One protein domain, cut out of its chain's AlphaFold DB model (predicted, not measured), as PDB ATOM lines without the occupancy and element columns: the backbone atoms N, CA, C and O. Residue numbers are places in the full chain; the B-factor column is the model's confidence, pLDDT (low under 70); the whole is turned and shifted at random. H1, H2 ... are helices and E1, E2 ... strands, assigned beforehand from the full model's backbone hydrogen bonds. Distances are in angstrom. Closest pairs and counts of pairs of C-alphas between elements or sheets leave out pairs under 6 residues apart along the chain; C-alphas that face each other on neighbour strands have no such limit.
ATOM      1  N   ARG A   8      24.128  -4.006  56.115       84.62
ATOM      2  CA  ARG A   8      24.299  -5.430  56.376       84.62
ATOM      3  C   ARG A   8      23.852  -6.213  55.154       84.62
ATOM      4  O   ARG A   8      22.738  -6.028  54.676       84.62
ATOM      5  N   ASN A   9      24.713  -7.106  54.686       84.81
ATOM      6  CA  ASN A   9      24.370  -8.109  53.691       84.81
ATOM      7  C   ASN A   9      24.232  -9.464  54.385       84.81
ATOM      8  O   ASN A   9      25.120  -9.854  55.143       84.81
ATOM      9  N   THR A  10      23.123 -10.163  54.154       84.00
ATOM     10  CA  THR A  10      22.957 -11.542  54.627       84.00
ATOM     11  C   THR A  10      22.979 -12.455  53.417       84.00
ATOM     12  O   THR A  10      22.138 -12.313  52.530       84.00
ATOM     13  N   LEU A  11      23.950 -13.367  53.372       85.25
ATOM     14  CA  LEU A  11      24.099 -14.294  52.256       85.25
ATOM     15  C   LEU A  11      22.906 -15.266  52.240       85.25
ATOM     16  O   LEU A  11      22.652 -15.907  53.263       85.25
ATOM     17  N   PRO A  12      22.180 -15.401  51.114       82.00
ATOM     18  CA  PRO A  12      21.044 -16.321  51.015       82.00
ATOM     19  C   PRO A  12      21.485 -17.791  51.069       82.00
ATOM     20  O   PRO A  12      20.722 -18.661  51.482       82.00
ATOM     21  N   HIS A  13      22.734 -18.058  50.684       82.50
ATOM     22  CA  HIS A  13      23.363 -19.369  50.745       82.50
ATOM     23  C   HIS A  13      24.680 -19.269  51.514       82.50
ATOM     24  O   HIS A  13      25.428 -18.302  51.358       82.50
ATOM     25  N   ALA A  14      24.963 -20.268  52.352       82.06
ATOM     26  CA  ALA A  14      26.218 -20.325  53.090       82.06
ATOM     27  C   ALA A  14      27.401 -20.379  52.115       82.06
ATOM     28  O   ALA A  14      27.408 -21.191  51.189       82.06
ATOM     29  N   CYS A  15      28.401 -19.526  52.339       86.31
ATOM     30  CA  CYS A  15      29.595 -19.502  51.508       86.31
ATOM     31  C   CYS A  15      30.690 -20.393  52.117       86.31
ATOM     32  O   CYS A  15      31.094 -20.141  53.259       86.31
ATOM     33  N   PRO A  16      31.168 -21.431  51.403       86.38
ATOM     34  CA  PRO A  16      32.168 -22.356  51.927       86.38
ATOM     35  C   PRO A  16      33.428 -21.633  52.408       86.38
ATOM     36  O   PRO A  16      33.924 -20.730  51.739       86.38
ATOM     37  N   SER A  17      33.941 -22.035  53.571       84.12
ATOM     38  CA  SER A  17      35.147 -21.484  54.212       84.12
ATOM     39  C   SER A  17      35.092 -20.007  54.621       84.12
ATOM     40  O   SER A  17      35.970 -19.574  55.357       84.12
ATOM     41  N   LEU A  18      34.059 -19.235  54.259       86.38
ATOM     42  CA  LEU A  18      33.994 -17.804  54.586       86.38
ATOM     43  C   LEU A  18      34.031 -17.538  56.098       86.38
ATOM     44  O   LEU A  18      34.703 -16.614  56.540       86.38
ATOM     45  N   GLY A  19      33.328 -18.349  56.892       85.00
ATOM     46  CA  GLY A  19      33.315 -18.203  58.352       85.00
ATOM     47  C   GLY A  19      34.631 -18.593  59.031       85.00
ATOM     48  O   GLY A  19      34.908 -18.109  60.121       85.00
ATOM     49  N   PHE A  20      35.433 -19.449  58.391       87.19
ATOM     50  CA  PHE A  20      36.738 -19.866  58.903       87.19
ATOM     51  C   PHE A  20      37.833 -18.868  58.507       87.19
ATOM     52  O   PHE A  20      38.612 -18.445  59.351       87.19
ATOM     53  N   GLU A  21      37.844 -18.447  57.241       87.75
ATOM     54  CA  GLU A  21      38.833 -17.505  56.711       87.75
ATOM     55  C   GLU A  21      38.587 -16.065  57.175       87.75
ATOM     56  O   GLU A  21      39.524 -15.278  57.280       87.75
ATOM     57  N   ALA A  22      37.320 -15.688  57.401       86.56
ATOM     58  CA  ALA A  22      36.885 -14.323  57.719       86.56
ATOM     59  C   ALA A  22      37.423 -13.240  56.752       86.56
ATOM     60  O   ALA A  22      37.414 -12.050  57.064       86.56
ATOM     61  N   ALA A  23      37.861 -13.648  55.559       85.94
ATOM     62  CA  ALA A  23      38.465 -12.805  54.545       85.94
ATOM     63  C   ALA A  23      37.823 -13.090  53.188       85.94
ATOM     64  O   ALA A  23      37.642 -14.239  52.779       85.94
ATOM     65  N   PHE A  24      37.477 -12.030  52.467       88.31
ATOM     66  CA  PHE A  24      36.905 -12.131  51.135       88.31
ATOM     67  C   PHE A  24      37.292 -10.918  50.298       88.31
ATOM     68  O   PHE A  24      37.490  -9.817  50.809       88.31
ATOM     69  N   THR A  25      37.377 -11.134  48.994       86.00
ATOM     70  CA  THR A  25      37.413 -10.077  47.993       86.00
ATOM     71  C   THR A  25      36.039  -9.952  47.348       86.00
ATOM     72  O   THR A  25      35.228 -10.879  47.391       86.00
ATOM     73  N   TYR A  26      35.760  -8.803  46.753       80.50
ATOM     74  CA  TYR A  26      34.519  -8.543  46.042       80.50
ATOM     75  C   TYR A  26      34.823  -7.809  44.743       80.50
ATOM     76  O   TYR A  26      35.758  -7.011  44.660       80.50
ATOM     77  N   SER A  27      34.026  -8.081  43.719       74.12
ATOM     78  CA  SER A  27      34.083  -7.363  42.448       74.12
ATOM     79  C   SER A  27      32.739  -6.695  42.236       74.12
ATOM     80  O   SER A  27      31.725  -7.376  42.108       74.12
ATOM     81  N   THR A  28      32.727  -5.364  42.260       68.38
ATOM     82  CA  THR A  28      31.509  -4.586  42.042       68.38
ATOM     83  C   THR A  28      31.339  -4.285  40.565       68.38
ATOM     84  O   THR A  28      32.278  -3.839  39.906       68.38
ATOM     85  N   SER A  29      30.132  -4.487  40.041       64.31
ATOM     86  CA  SER A  29      29.830  -4.143  38.641       64.31
ATOM     87  C   SER A  29      29.735  -2.625  38.421       64.31
ATOM     88  O   SER A  29      29.937  -2.126  37.317       64.31
ATOM     89  N   LEU A  30      29.429  -1.877  39.483       61.78
ATOM     90  CA  LEU A  30      29.321  -0.418  39.513       61.78
ATOM     91  C   LEU A  30      30.221   0.129  40.632       61.78
ATOM     92  O   LEU A  30      30.718  -0.628  41.458       61.78
ATOM     93  N   SER A  31      30.417   1.449  40.727       62.50
ATOM     94  CA  SER A  31      31.193   2.084  41.817       62.50
ATOM     95  C   SER A  31      30.557   1.941  43.222       62.50
ATOM     96  O   SER A  31      30.853   2.728  44.126       62.50
ATOM     97  N   GLN A  32      29.632   0.995  43.402       63.69
ATOM     98  CA  GLN A  32      28.864   0.696  44.607       63.69
ATOM     99  C   GLN A  32      28.672  -0.827  44.696       63.69
ATOM    100  O   GLN A  32      28.439  -1.457  43.668       63.69
ATOM    101  N   LEU A  33      28.751  -1.404  45.903       64.38
ATOM    102  CA  LEU A  33      28.364  -2.802  46.125       64.38
ATOM    103  C   LEU A  33      26.842  -2.899  45.987       64.38
ATOM    104  O   LEU A  33      26.106  -2.384  46.831       64.38
ATOM    105  N   CYS A  34      26.376  -3.531  44.920       64.44
ATOM    106  CA  CYS A  34      24.971  -3.826  44.694       64.44
ATOM    107  C   CYS A  34      24.645  -5.242  45.185       64.44
ATOM    108  O   CYS A  34      25.508  -6.114  45.261       64.44
ATOM    109  N   SER A  35      23.372  -5.491  45.500       60.97
ATOM    110  CA  SER A  35      22.880  -6.770  46.037       60.97
ATOM    111  C   SER A  35      23.157  -7.999  45.155       60.97
ATOM    112  O   SER A  35      22.957  -9.112  45.610       60.97
ATOM    113  N   THR A  36      23.581  -7.812  43.904       64.75
ATOM    114  CA  THR A  36      23.851  -8.888  42.935       64.75
ATOM    115  C   THR A  36      25.345  -9.171  42.753       64.75
ATOM    116  O   THR A  36      25.712 -10.029  41.956       64.75
ATOM    117  N   ASP A  37      26.223  -8.438  43.440       73.75
ATOM    118  CA  ASP A  37      27.665  -8.626  43.294       73.75
ATOM    119  C   ASP A  37      28.126  -9.949  43.930       73.75
ATOM    120  O   ASP A  37      27.474 -10.518  44.809       73.75
ATOM    121  N   ILE A  38      29.271 -10.457  43.474       81.69
ATOM    122  CA  ILE A  38      29.832 -11.737  43.919       81.69
ATOM    123  C   ILE A  38      31.017 -11.464  44.845       81.69
ATOM    124  O   ILE A  38      31.926 -10.696  44.515       81.69
ATOM    125  N   ILE A  39      31.026 -12.130  45.998       85.75
ATOM    126  CA  ILE A  39      32.202 -12.222  46.863       85.75
ATOM    127  C   ILE A  39      32.974 -13.494  46.547       85.75
ATOM    128  O   ILE A  39      32.394 -14.517  46.200       85.75
ATOM    129  N   THR A  40      34.288 -13.442  46.701       88.69
ATOM    130  CA  THR A  40      35.159 -14.613  46.622       88.69
ATOM    131  C   THR A  40      35.957 -14.707  47.906       88.69
ATOM    132  O   THR A  40      36.623 -13.749  48.300       88.69
ATOM    133  N   VAL A  41      35.871 -15.847  48.584       89.69
ATOM    134  CA  VAL A  41      36.591 -16.083  49.839       89.69
ATOM    135  C   VAL A  41      38.091 -16.070  49.566       89.69
ATOM    136  O   VAL A  41      38.543 -16.644  48.577       89.69
ATOM    137  N   ILE A  42      38.868 -15.422  50.429       89.69
ATOM    138  CA  ILE A  42      40.329 -15.468  50.368       89.69
ATOM    139  C   ILE A  42      40.779 -16.545  51.347       89.69
ATOM    140  O   ILE A  42      40.577 -16.392  52.543       89.69
ATOM    141  N   GLN A  43      41.378 -17.615  50.833       86.62
ATOM    142  CA  GLN A  43      41.955 -18.685  51.642       86.62
ATOM    143  C   GLN A  43      43.395 -18.337  52.039       86.62
ATOM    144  O   GLN A  43      44.220 -18.000  51.181       86.62
ATOM    145  N   GLN A  44      43.701 -18.440  53.330       75.19
ATOM    146  CA  GLN A  44      45.001 -18.187  53.935       75.19
ATOM    147  C   GLN A  44      45.708 -19.522  54.208       75.19
ATOM    148  O   GLN A  44      45.493 -20.184  55.217       75.19
ATOM    149  N   GLY A  45      46.578 -19.937  53.283       68.56
ATOM    150  CA  GLY A  45      47.308 -21.205  53.394       68.56
ATOM    151  C   GLY A  45      48.517 -21.263  52.465       68.56
ATOM    152  O   GLY A  45      48.472 -21.912  51.423       68.56
ATOM    153  N   GLY A  46      49.590 -20.547  52.822       73.25
ATOM    154  CA  GLY A  46      50.823 -20.441  52.018       73.25
ATOM    155  C   GLY A  46      50.826 -19.314  50.971       73.25
ATOM    156  O   GLY A  46      51.720 -19.260  50.133       73.25
ATOM    157  N   GLY A  47      49.830 -18.425  51.012       75.88
ATOM    158  CA  GLY A  47      49.649 -17.274  50.121       75.88
ATOM    159  C   GLY A  47      48.157 -16.956  49.934       75.88
ATOM    160  O   GLY A  47      47.332 -17.825  50.223       75.88
ATOM    161  N   PRO A  48      47.782 -15.746  49.476       76.00
ATOM    162  CA  PRO A  48      46.385 -15.408  49.215       76.00
ATOM    163  C   PRO A  48      45.872 -16.216  48.017       76.00
ATOM    164  O   PRO A  48      46.277 -15.984  46.877       76.00
ATOM    165  N   ARG A  49      44.988 -17.184  48.274       83.44
ATOM    166  CA  ARG A  49      44.308 -17.968  47.235       83.44
ATOM    167  C   ARG A  49      42.840 -17.586  47.164       83.44
ATOM    168  O   ARG A  49      42.215 -17.313  48.183       83.44
ATOM    169  N   LEU A  50      42.286 -17.580  45.958       86.25
ATOM    170  CA  LEU A  50      40.854 -17.393  45.760       86.25
ATOM    171  C   LEU A  50      40.147 -18.735  45.973       86.25
ATOM    172  O   LEU A  50      40.508 -19.737  45.358       86.25
ATOM    173  N   GLY A  51      39.190 -18.745  46.895       85.94
ATOM    174  CA  GLY A  51      38.359 -19.886  47.250       85.94
ATOM    175  C   GLY A  51      36.996 -19.847  46.565       85.94
ATOM    176  O   GLY A  51      36.867 -19.424  45.419       85.94
ATOM    177  N   ALA A  52      35.965 -20.302  47.282       85.75
ATOM    178  CA  ALA A  52      34.595 -20.313  46.780       85.75
ATOM    179  C   ALA A  52      34.079 -18.895  46.484       85.75
ATOM    180  O   ALA A  52      34.372 -17.947  47.220       85.75
ATOM    181  N   SER A  53      33.271 -18.776  45.431       86.19
ATOM    182  CA  SER A  53      32.581 -17.540  45.060       86.19
ATOM    183  C   SER A  53      31.088 -17.657  45.344       86.19
ATOM    184  O   SER A  53      30.462 -18.659  45.000       86.19
ATOM    185  N   CYS A  54      30.516 -16.633  45.969       86.19
ATOM    186  CA  CYS A  54      29.126 -16.615  46.408       86.19
ATOM    187  C   CYS A  54      28.481 -15.269  46.094       86.19
ATOM    188  O   CYS A  54      29.100 -14.219  46.268       86.19
ATOM    189  N   GLY A  55      27.228 -15.303  45.647       83.56
ATOM    190  CA  GLY A  55      26.442 -14.090  45.447       83.56
ATOM    191  C   GLY A  55      26.124 -13.413  46.777       83.56
ATOM    192  O   GLY A  55      25.803 -14.081  47.766       83.56
ATOM    193  N   LEU A  56      26.203 -12.087  46.791       84.75
ATOM    194  CA  LEU A  56      25.675 -11.277  47.876       84.75
ATOM    195  C   LEU A  56      24.145 -11.365  47.904       84.75
ATOM    196  O   LEU A  56      23.488 -11.661  46.909       84.75
ATOM    197  N   GLY A  57      23.579 -11.152  49.089       80.75
ATOM    198  CA  GLY A  57      22.142 -10.989  49.269       80.75
ATOM    199  C   GLY A  57      21.720  -9.528  49.170       80.75
ATOM    200  O   GLY A  57      22.429  -8.671  48.645       80.75
ATOM    201  N   SER A  58      20.569  -9.204  49.749       82.19
ATOM    202  CA  SER A  58      20.113  -7.818  49.846       82.19
ATOM    203  C   SER A  58      20.876  -7.044  50.924       82.19
ATOM    204  O   SER A  58      21.049  -7.522  52.047       82.19
ATOM    205  N   PHE A  59      21.296  -5.821  50.591       82.56
ATOM    206  CA  PHE A  59      21.825  -4.874  51.567       82.56
ATOM    207  C   PHE A  59      20.682  -4.175  52.303       82.56
ATOM    208  O   PHE A  59      19.858  -3.503  51.686       82.56
ATOM    209  N   VAL A  60      20.657  -4.302  53.628       83.69
ATOM    210  CA  VAL A  60      19.714  -3.593  54.500       83.69
ATOM    211  C   VAL A  60      20.458  -2.580  55.372       83.69
ATOM    212  O   VAL A  60      21.585  -2.863  55.792       83.69
TER     213      VAL A  60
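Overview. This is residues 8 to 60 of the 69 residues of an uncharacterized protein of Sphingosinicella soli (UniProt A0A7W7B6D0). A three-stranded meander, each strand the antiparallel neighbour of the one before, forms a sheet ordered E1, E2, E3, with short helix H1 over one face. The E2-E3 hairpin makes one long-axis tip; toward the other, residues 8 to 9 pair antiparallel with 59 to 60. The printed 53 residues, under half in named elements, run H1, E1, E2, E3, mostly strand. The whole is compact, radius of gyration of the C-alphas 11.2 A, spanning 34 by 22 by 14 A.

Along the chain. E3, residues 48 to 55, spans 20.3 A, bends by 56 degrees at Ala 52 and ends at C-alpha 55 (26.442, -14.090, 45.447). E2 is residues 38 to 44, 19.3 A; E1, 24 to 27. H1, residues 18 to 21, begins at C-alpha 18 (33.994, -17.804, 54.586).

Arrangement. N 41 and O 52 of hairpin E2-E3 are 2.9 A apart, within hydrogen-bond range; so are N 25 and O 40 of hairpin E1-E2, 2.8 A. H1 is on the sheet, over E2, height 7.9 A; their closest C-alphas, Leu 18 and Val 41, are 5.7 A apart. H1 is too short for an O i to N i+4 pair.

Size, cuts and confidence. The printed part has no cut and no long link. Residues 28 to 36 and 45 are under pLDDT 70.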